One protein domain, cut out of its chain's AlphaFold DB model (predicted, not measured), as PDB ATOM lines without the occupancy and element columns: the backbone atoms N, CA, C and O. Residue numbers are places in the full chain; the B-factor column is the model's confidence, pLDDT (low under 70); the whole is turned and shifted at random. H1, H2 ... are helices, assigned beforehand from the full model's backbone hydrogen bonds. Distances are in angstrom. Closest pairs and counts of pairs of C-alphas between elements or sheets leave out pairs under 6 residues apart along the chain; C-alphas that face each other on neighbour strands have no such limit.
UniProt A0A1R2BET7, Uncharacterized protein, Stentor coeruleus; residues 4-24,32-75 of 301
ATOM      1  N   SER A   4     -14.123  -5.990  -9.016       94.88
ATOM      2  CA  SER A   4     -14.148  -4.538  -9.209       94.88
ATOM      3  C   SER A   4     -14.072  -4.121 -10.682       94.88
ATOM      4  O   SER A   4     -14.690  -3.128 -11.050       94.88
ATOM      5  N   LEU A   5     -13.322  -4.845 -11.517       94.81
ATOM      6  CA  LEU A   5     -13.204  -4.562 -12.949       94.81
ATOM      7  C   LEU A   5     -14.470  -4.977 -13.701       94.81
ATOM      8  O   LEU A   5     -14.959  -4.210 -14.518       94.81
ATOM      9  N   GLU A   6     -15.023  -6.146 -13.376       95.19
ATOM     10  CA  GLU A   6     -16.277  -6.641 -13.960       95.19
ATOM     11  C   GLU A   6     -17.418  -5.645 -13.728       95.19
ATOM     12  O   GLU A   6     -18.106  -5.256 -14.667       95.19
ATOM     13  N   ARG A   7     -17.534  -5.134 -12.496       95.19
ATOM     14  CA  ARG A   7     -18.513  -4.098 -12.156       95.19
ATOM     15  C   ARG A   7     -18.325  -2.821 -12.978       95.19
ATOM     16  O   ARG A   7     -19.292  -2.321 -13.526       95.19
ATOM     17  N   LYS A   8     -17.084  -2.344 -13.138       97.12
ATOM     18  CA  LYS A   8     -16.789  -1.154 -13.956       97.12
ATOM     19  C   LYS A   8     -17.159  -1.337 -15.427       97.12
ATOM     20  O   LYS A   8     -17.596  -0.382 -16.055       97.12
ATOM     21  N   ILE A   9     -16.962  -2.533 -15.983       96.50
ATOM     22  CA  ILE A   9     -17.342  -2.834 -17.370       96.50
ATOM     23  C   ILE A   9     -18.862  -2.742 -17.527       96.50
ATOM     24  O   ILE A   9     -19.333  -2.098 -18.461       96.50
ATOM     25  N   ILE A  10     -19.617  -3.324 -16.592       95.81
ATOM     26  CA  ILE A  10     -21.082  -3.245 -16.590       95.81
ATOM     27  C   ILE A  10     -21.541  -1.793 -16.410       95.81
ATOM     28  O   ILE A  10     -22.383  -1.336 -17.174       95.81
ATOM     29  N   ASP A  11     -20.941  -1.037 -15.485       96.56
ATOM     30  CA  ASP A  11     -21.278   0.375 -15.259       96.56
ATOM     31  C   ASP A  11     -21.066   1.222 -16.533       96.56
ATOM     32  O   ASP A  11     -21.905   2.056 -16.871       96.56
ATOM     33  N   ILE A  12     -19.978   0.987 -17.282       96.94
ATOM     34  CA  ILE A  12     -19.721   1.649 -18.574       96.94
ATOM     35  C   ILE A  12     -20.750   1.226 -19.628       96.94
ATOM     36  O   ILE A  12     -21.217   2.065 -20.395       96.94
ATOM     37  N   CYS A  13     -21.094  -0.063 -19.680       96.50
ATOM     38  CA  CYS A  13     -22.083  -0.595 -20.615       96.50
ATOM     39  C   CYS A  13     -23.454   0.053 -20.391       96.50
ATOM     40  O   CYS A  13     -24.054   0.565 -21.333       96.50
ATOM     41  N   VAL A  14     -23.890   0.108 -19.128       95.56
ATOM     42  CA  VAL A  14     -25.130   0.765 -18.705       95.56
ATOM     43  C   VAL A  14     -25.097   2.242 -19.068       95.56
ATOM     44  O   VAL A  14     -26.030   2.714 -19.703       95.56
ATOM     45  N   PHE A  15     -24.013   2.951 -18.735       95.75
ATOM     46  CA  PHE A  15     -23.865   4.371 -19.058       95.75
ATOM     47  C   PHE A  15     -23.991   4.637 -20.564       95.75
ATOM     48  O   PHE A  15     -24.762   5.496 -20.982       95.75
ATOM     49  N   LEU A  16     -23.268   3.880 -21.394       93.50
ATOM     50  CA  LEU A  16     -23.349   4.027 -22.848       93.50
ATOM     51  C   LEU A  16     -24.749   3.707 -23.363       93.50
ATOM     52  O   LEU A  16     -25.270   4.442 -24.193       93.50
ATOM     53  N   HIS A  17     -25.366   2.639 -22.868       91.19
ATOM     54  CA  HIS A  17     -26.705   2.258 -23.286       91.19
ATOM     55  C   HIS A  17     -27.748   3.322 -22.919       91.19
ATOM     56  O   HIS A  17     -28.556   3.682 -23.770       91.19
ATOM     57  N   THR A  18     -27.713   3.887 -21.708       91.56
ATOM     58  CA  THR A  18     -28.662   4.933 -21.295       91.56
ATOM     59  C   THR A  18     -28.484   6.224 -22.087       91.56
ATOM     60  O   THR A  18     -29.469   6.809 -22.534       91.56
ATOM     61  N   GLU A  19     -27.238   6.655 -22.303       91.81
ATOM     62  CA  GLU A  19     -26.959   7.883 -23.055       91.81
ATOM     63  C   GLU A  19     -27.326   7.724 -24.536       91.81
ATOM     64  O   GLU A  19     -27.960   8.604 -25.114       91.81
ATOM     65  N   LEU A  20     -26.993   6.586 -25.155       88.06
ATOM     66  CA  LEU A  20     -27.276   6.347 -26.574       88.06
ATOM     67  C   LEU A  20     -28.754   6.076 -26.851       88.06
ATOM     68  O   LEU A  20     -29.275   6.593 -27.839       88.06
ATOM     69  N   SER A  21     -29.443   5.347 -25.972       86.25
ATOM     70  CA  SER A  21     -30.883   5.095 -26.124       86.25
ATOM     71  C   SER A  21     -31.691   6.388 -26.019       86.25
ATOM     72  O   SER A  21     -32.709   6.528 -26.685       86.25
ATOM     73  N   SER A  22     -31.211   7.383 -25.261       83.19
ATOM     74  CA  SER A  22     -31.848   8.708 -25.217       83.19
ATOM     75  C   SER A  22     -31.752   9.486 -26.539       83.19
ATOM     76  O   SER A  22     -32.535  10.408 -26.768       83.19
ATOM     77  N   MET A  23     -30.803   9.126 -27.414       78.88
ATOM     78  CA  MET A  23     -30.579   9.776 -28.711       78.88
ATOM     79  C   MET A  23     -31.200   9.030 -29.896       78.88
ATOM     80  O   MET A  23     -31.278   9.593 -30.990       78.88
ATOM     81  N   GLN A  24     -31.618   7.777 -29.719       73.38
ATOM     82  CA  GLN A  24     -32.259   6.997 -30.774       73.38
ATOM     83  C   GLN A  24     -33.753   7.345 -30.847       73.38
ATOM     84  O   GLN A  24     -34.509   7.091 -29.916       73.38
ATOM     85  N   LEU A  32     -32.278  -3.494 -26.150       86.81
ATOM     86  CA  LEU A  32     -32.376  -4.253 -24.897       86.81
ATOM     87  C   LEU A  32     -32.946  -3.367 -23.786       86.81
ATOM     88  O   LEU A  32     -32.569  -2.202 -23.681       86.81
ATOM     89  N   ASP A  33     -33.798  -3.917 -22.921       90.19
ATOM     90  CA  ASP A  33     -34.261  -3.170 -21.746       90.19
ATOM     91  C   ASP A  33     -33.096  -2.951 -20.765       90.19
ATOM     92  O   ASP A  33     -32.188  -3.779 -20.630       90.19
ATOM     93  N   LEU A  34     -33.138  -1.859 -20.000       91.12
ATOM     94  CA  LEU A  34     -32.108  -1.513 -19.018       91.12
ATOM     95  C   LEU A  34     -31.858  -2.658 -18.020       91.12
ATOM     96  O   LEU A  34     -30.724  -2.907 -17.600       91.12
ATOM     97  N   ASN A  35     -32.917  -3.387 -17.658       92.75
ATOM     98  CA  ASN A  35     -32.828  -4.535 -16.760       92.75
ATOM     99  C   ASN A  35     -32.099  -5.731 -17.385       92.75
ATOM    100  O   ASN A  35     -31.488  -6.516 -16.657       92.75
ATOM    101  N   GLU A  36     -32.160  -5.885 -18.705       93.94
ATOM    102  CA  GLU A  36     -31.445  -6.930 -19.438       93.94
ATOM    103  C   GLU A  36     -29.957  -6.599 -19.506       93.94
ATOM    104  O   GLU A  36     -29.128  -7.460 -19.208       93.94
ATOM    105  N   VAL A  37     -29.616  -5.330 -19.759       93.12
ATOM    106  CA  VAL A  37     -28.226  -4.842 -19.776       93.12
ATOM    107  C   VAL A  37     -27.537  -5.051 -18.422       93.12
ATOM    108  O   VAL A  37     -26.389  -5.491 -18.368       93.12
ATOM    109  N   LEU A  38     -28.248  -4.824 -17.310       94.00
ATOM    110  CA  LEU A  38     -27.732  -5.061 -15.953       94.00
ATOM    111  C   LEU A  38     -27.447  -6.539 -15.640       94.00
ATOM    112  O   LEU A  38     -26.710  -6.829 -14.694       94.00
ATOM    113  N   ARG A  39     -28.042  -7.471 -16.394       95.62
ATOM    114  CA  ARG A  39     -27.884  -8.924 -16.211       95.62
ATOM    115  C   ARG A  39     -26.862  -9.547 -17.160       95.62
ATOM    116  O   ARG A  39     -26.634 -10.751 -17.061       95.62
ATOM    117  N   LEU A  40     -26.261  -8.761 -18.053       95.69
ATOM    118  CA  LEU A  40     -25.286  -9.260 -19.014       95.69
ATOM    119  C   LEU A  40     -24.028  -9.786 -18.325       95.69
ATOM    120  O   LEU A  40     -23.512  -9.210 -17.363       95.69
ATOM    121  N   GLU A  41     -23.489 -10.865 -18.881       97.00
ATOM    122  CA  GLU A  41     -22.147 -11.301 -18.536       97.00
ATOM    123  C   GLU A  41     -21.110 -10.303 -19.065       97.00
ATOM    124  O   GLU A  41     -21.319  -9.614 -20.063       97.00
ATOM    125  N   VAL A  42     -19.939 -10.261 -18.429       96.56
ATOM    126  CA  VAL A  42     -18.867  -9.306 -18.758       96.56
ATOM    127  C   VAL A  42     -18.484  -9.345 -20.243       96.56
ATOM    128  O   VAL A  42     -18.240  -8.299 -20.837       96.56
ATOM    129  N   ASN A  43     -18.464 -10.531 -20.859       96.06
ATOM    130  CA  ASN A  43     -18.149 -10.680 -22.282       96.06
ATOM    131  C   ASN A  43     -19.232 -10.061 -23.176       96.06
ATOM    132  O   ASN A  43     -18.905  -9.328 -24.104       96.06
ATOM    133  N   GLN A  44     -20.508 -10.282 -22.851       96.06
ATOM    134  CA  GLN A  44     -21.638  -9.707 -23.585       96.06
ATOM    135  C   GLN A  44     -21.679  -8.182 -23.430       96.06
ATOM    136  O   GLN A  44     -21.913  -7.460 -24.396       96.06
ATOM    137  N   ALA A  45     -21.380  -7.675 -22.230       95.88
ATOM    138  CA  ALA A  45     -21.261  -6.241 -21.984       95.88
ATOM    139  C   ALA A  45     -20.141  -5.611 -22.833       95.88
ATOM    140  O   ALA A  45     -20.330  -4.532 -23.394       95.88
ATOM    141  N   LEU A  46     -18.990  -6.281 -22.975       96.19
ATOM    142  CA  LEU A  46     -17.894  -5.822 -23.839       96.19
ATOM    143  C   LEU A  46     -18.258  -5.856 -25.327       96.19
ATOM    144  O   LEU A  46     -17.884  -4.935 -26.058       96.19
ATOM    145  N   GLU A  47     -18.979  -6.881 -25.780       95.75
ATOM    146  CA  GLU A  47     -19.492  -6.956 -27.153       95.75
ATOM    147  C   GLU A  47     -20.452  -5.797 -27.440       95.75
ATOM    148  O   GLU A  47     -20.254  -5.071 -28.414       95.75
ATOM    149  N   LEU A  48     -21.405  -5.536 -26.537       93.62
ATOM    150  CA  LEU A  48     -22.348  -4.423 -26.665       93.62
ATOM    151  C   LEU A  48     -21.641  -3.059 -26.659       93.62
ATOM    152  O   LEU A  48     -21.932  -2.204 -27.493       93.62
ATOM    153  N   ILE A  49     -20.656  -2.858 -25.773       95.44
ATOM    154  CA  ILE A  49     -19.811  -1.650 -25.775       95.44
ATOM    155  C   ILE A  49     -19.091  -1.497 -27.122       95.44
ATOM    156  O   ILE A  49     -19.021  -0.396 -27.668       95.44
ATOM    157  N   THR A  50     -18.553  -2.589 -27.667       96.50
ATOM    158  CA  THR A  50     -17.815  -2.574 -28.935       96.50
ATOM    159  C   THR A  50     -18.717  -2.201 -30.108       96.50
ATOM    160  O   THR A  50     -18.315  -1.380 -30.936       96.50
ATOM    161  N   GLU A  51     -19.930  -2.753 -30.179       93.12
ATOM    162  CA  GLU A  51     -20.910  -2.389 -31.209       93.12
ATOM    163  C   GLU A  51     -21.351  -0.927 -31.079       93.12
ATOM    164  O   GLU A  51     -21.247  -0.175 -32.049       93.12
ATOM    165  N   ASN A  52     -21.667  -0.462 -29.868       90.88
ATOM    166  CA  ASN A  52     -22.004   0.944 -29.622       90.88
ATOM    167  C   ASN A  52     -20.884   1.902 -30.071       90.88
ATOM    168  O   ASN A  52     -21.143   2.935 -30.691       90.88
ATOM    169  N   ILE A  53     -19.617   1.559 -29.810       93.56
ATOM    170  CA  ILE A  53     -18.469   2.351 -30.276       93.56
ATOM    171  C   ILE A  53     -18.387   2.354 -31.809       93.56
ATOM    172  O   ILE A  53     -18.122   3.403 -32.403       93.56
ATOM    173  N   LYS A  54     -18.610   1.212 -32.474       92.31
ATOM    174  CA  LYS A  54     -18.631   1.145 -33.946       92.31
ATOM    175  C   LYS A  54     -19.729   2.032 -34.521       92.31
ATOM    176  O   LYS A  54     -19.467   2.750 -35.488       92.31
ATOM    177  N   ASP A  55     -20.918   2.017 -33.935       89.06
ATOM    178  CA  ASP A  55     -22.037   2.830 -34.404       89.06
ATOM    179  C   ASP A  55     -21.790   4.321 -34.181       89.06
ATOM    180  O   ASP A  55     -21.968   5.114 -35.109       89.06
ATOM    181  N   LEU A  56     -21.223   4.709 -33.037       90.12
ATOM    182  CA  LEU A  56     -20.756   6.077 -32.807       90.12
ATOM    183  C   LEU A  56     -19.712   6.529 -33.837       90.12
ATOM    184  O   LEU A  56     -19.760   7.663 -34.322       90.12
ATOM    185  N   LEU A  57     -18.778   5.654 -34.220       90.69
ATOM    186  CA  LEU A  57     -17.797   5.956 -35.266       90.69
ATOM    187  C   LEU A  57     -18.449   6.105 -36.650       90.69
ATOM    188  O   LEU A  57     -18.056   7.000 -37.406       90.69
ATOM    189  N   LYS A  58     -19.451   5.278 -36.984       90.38
ATOM    190  CA  LYS A  58     -20.242   5.428 -38.220       90.38
ATOM    191  C   LYS A  58     -20.982   6.764 -38.229       90.38
ATOM    192  O   LYS A  58     -20.877   7.505 -39.204       90.38
ATOM    193  N   ILE A  59     -21.662   7.104 -37.133       87.88
ATOM    194  CA  ILE A  59     -22.385   8.371 -36.974       87.88
ATOM    195  C   ILE A  59     -21.422   9.553 -37.124       87.88
ATOM    196  O   ILE A  59     -21.685  10.453 -37.918       87.88
ATOM    197  N   LYS A  60     -20.262   9.525 -36.456       89.56
ATOM    198  CA  LYS A  60     -19.228  10.562 -36.593       89.56
ATOM    199  C   LYS A  60     -18.783  10.745 -38.045       89.56
ATOM    200  O   LYS A  60     -18.699  11.878 -38.515       89.56
ATOM    201  N   ARG A  61     -18.513   9.650 -38.768       88.94
ATOM    202  CA  ARG A  61     -18.167   9.708 -40.199       88.94
ATOM    203  C   ARG A  61     -19.303  10.333 -41.014       88.94
ATOM    204  O   ARG A  61     -19.036  11.194 -41.843       88.94
ATOM    205  N   ASN A  62     -20.552   9.947 -40.760       85.25
ATOM    206  CA  ASN A  62     -21.713  10.501 -41.459       85.25
ATOM    207  C   ASN A  62     -21.879  12.006 -41.194       85.25
ATOM    208  O   ASN A  62     -22.124  12.761 -42.130       85.25
ATOM    209  N   PHE A  63     -21.677  12.464 -39.955       84.31
ATOM    210  CA  PHE A  63     -21.681  13.892 -39.625       84.31
ATOM    211  C   PHE A  63     -20.589  14.663 -40.372       84.31
ATOM    212  O   PHE A  63     -20.877  15.721 -40.928       84.31
ATOM    213  N   MET A  64     -19.372  14.116 -40.462       83.31
ATOM    214  CA  MET A  64     -18.301  14.735 -41.252       83.31
ATOM    215  C   MET A  64     -18.691  14.875 -42.732       83.31
ATOM    216  O   MET A  64     -18.507  15.943 -43.310       83.31
ATOM    217  N   MET A  65     -19.312  13.846 -43.321       80.44
ATOM    218  CA  MET A  65     -19.806  13.901 -44.705       80.44
ATOM    219  C   MET A  65     -20.909  14.956 -44.895       80.44
ATOM    220  O   MET A  65     -20.980  15.604 -45.938       80.44
ATOM    221  N   ILE A  66     -21.778  15.156 -43.897       80.38
ATOM    222  CA  ILE A  66     -22.824  16.188 -43.940       80.38
ATOM    223  C   ILE A  66     -22.211  17.592 -43.919       80.38
ATOM    224  O   ILE A  66     -22.676  18.466 -44.650       80.38
ATOM    225  N   ASP A  67     -21.179  17.829 -43.113       74.38
ATOM    226  CA  ASP A  67     -20.519  19.136 -43.072       74.38
ATOM    227  C   ASP A  67     -19.732  19.417 -44.360       74.38
ATOM    228  O   ASP A  67     -19.797  20.530 -44.889       74.38
ATOM    229  N   GLU A  68     -19.100  18.401 -44.952       76.12
ATOM    230  CA  GLU A  68     -18.541  18.492 -46.306       76.12
ATOM    231  C   GLU A  68     -19.625  18.819 -47.346       76.12
ATOM    232  O   GLU A  68     -19.418  19.677 -48.205       76.12
ATOM    233  N   TYR A  69     -20.816  18.223 -47.237       73.31
ATOM    234  CA  TYR A  69     -21.947  18.511 -48.124       73.31
ATOM    235  C   TYR A  69     -22.528  19.924 -47.933       73.31
ATOM    236  O   TYR A  69     -22.899  20.593 -48.903       73.31
ATOM    237  N   LYS A  70     -22.582  20.436 -46.698       73.94
ATOM    238  CA  LYS A  70     -22.967  21.835 -46.439       73.94
ATOM    239  C   LYS A  70     -21.966  22.799 -47.070       73.94
ATOM    240  O   LYS A  70     -22.378  23.762 -47.717       73.94
ATOM    241  N   ASN A  71     -20.673  22.502 -46.951       71.00
ATOM    242  CA  ASN A  71     -19.611  23.283 -47.581       71.00
ATOM    243  C   ASN A  71     -19.667  23.189 -49.114       71.00
ATOM    244  O   ASN A  71     -19.474  24.190 -49.799       71.00
ATOM    245  N   TYR A  72     -20.024  22.024 -49.658       66.75
ATOM    246  CA  TYR A  72     -20.275  21.820 -51.086       66.75
ATOM    247  C   TYR A  72     -21.425  22.697 -51.601       66.75
ATOM    248  O   TYR A  72     -21.291  23.364 -52.625       66.75
ATOM    249  N   LYS A  73     -22.542  22.764 -50.864       62.84
ATOM    250  CA  LYS A  73     -23.691  23.615 -51.216       62.84
ATOM    251  C   LYS A  73     -23.371  25.112 -51.107       62.84
ATOM    252  O   LYS A  73     -23.929  25.908 -51.857       62.84
ATOM    253  N   ALA A  74     -22.466  25.488 -50.204       67.38
ATOM    254  CA  ALA A  74     -21.952  26.851 -50.067       67.38
ATOM    255  C   ALA A  74     -20.866  27.201 -51.102       67.38
ATOM    256  O   ALA A  74     -20.392  28.338 -51.145       67.38
ATOM    257  N   HIS A  75     -20.452  26.248 -51.941       78.19
ATOM    258  CA  HIS A  75     -19.358  26.476 -52.864       78.19
ATOM    259  C   HIS A  75     -19.828  27.329 -54.049       78.19
ATOM    260  O   HIS A  75     -20.514  26.876 -54.966       78.19
TER     261      HIS A  75
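Overview. This is residues 4 to 24 and 32 to 75 of the 301 residues of an uncharacterized protein of Stentor coeruleus (UniProt A0A1R2BET7). One long straight helix, H3, makes the long axis; H1 packs slantwise on its first part, the tiny H2 packs on H1, and the far part of H3, with the last two residues, sticks out as an arm, residues 57 to 75. The printed part has 65 residues with three named helices, H1, H2 and H3 in chain order, and no named strand; its class is all helix. It is only just loose, close to extended, with a radius of gyration of the C-alphas of 16.0 A and spans of 53 by 19 by 15 A.

Arrangement. Start with H3, residues 42 to 73, which touches H1, residues 4 to 21, with its residues 42 to 52 alone. Look at Cys 13 and Ile 49, whose C-alphas are the closest of the two helices at 5.7 A. H1 and H3 run the same way at a steep tilt of 38 degrees, only just steep. H1, with residues 10 to 18 alone, touches H2, residues 34 to 37; their closest C-alphas, of Val 14 and Val 37, are 6.5 A apart. H2 and H3 are close but not clearly touching, the closest C-alphas being those of Val 37 and Ala 45, 7.4 A apart. In H1 and H3 every O i to N i+4 pair is within hydrogen-bond range; H2 is too short for such a pair.

Along the chain. Find C-alpha 42 at (-18.867, -9.306, -18.758); from there H3 runs 46.5 A to C-alpha 73 at (-23.691, 23.615, -51.216). H1 begins at C-alpha 4, at (-14.148, -4.538, -9.209), and runs 25.7 A to C-alpha 21. H2 measures 5.2 A from C-alpha 34 to C-alpha 37.

Size, cuts and confidence. The two C-alphas farthest apart, those of Ser 4 and His 75, are 53.8 A apart. Without the stretch that stands free, residues 57 to 75, the body spans 29 by 21 by 14 A. Residues 25 to 31 are not printed, and C-alphas 24 and 32 are 12.7 A apart across this cut, which lies in the link from H1 to H2. The link from H2 to H3 is tight. The mean pLDDT of the printed part is 88.8; look at residues 72 to 74 for the model's low confidence, under 70.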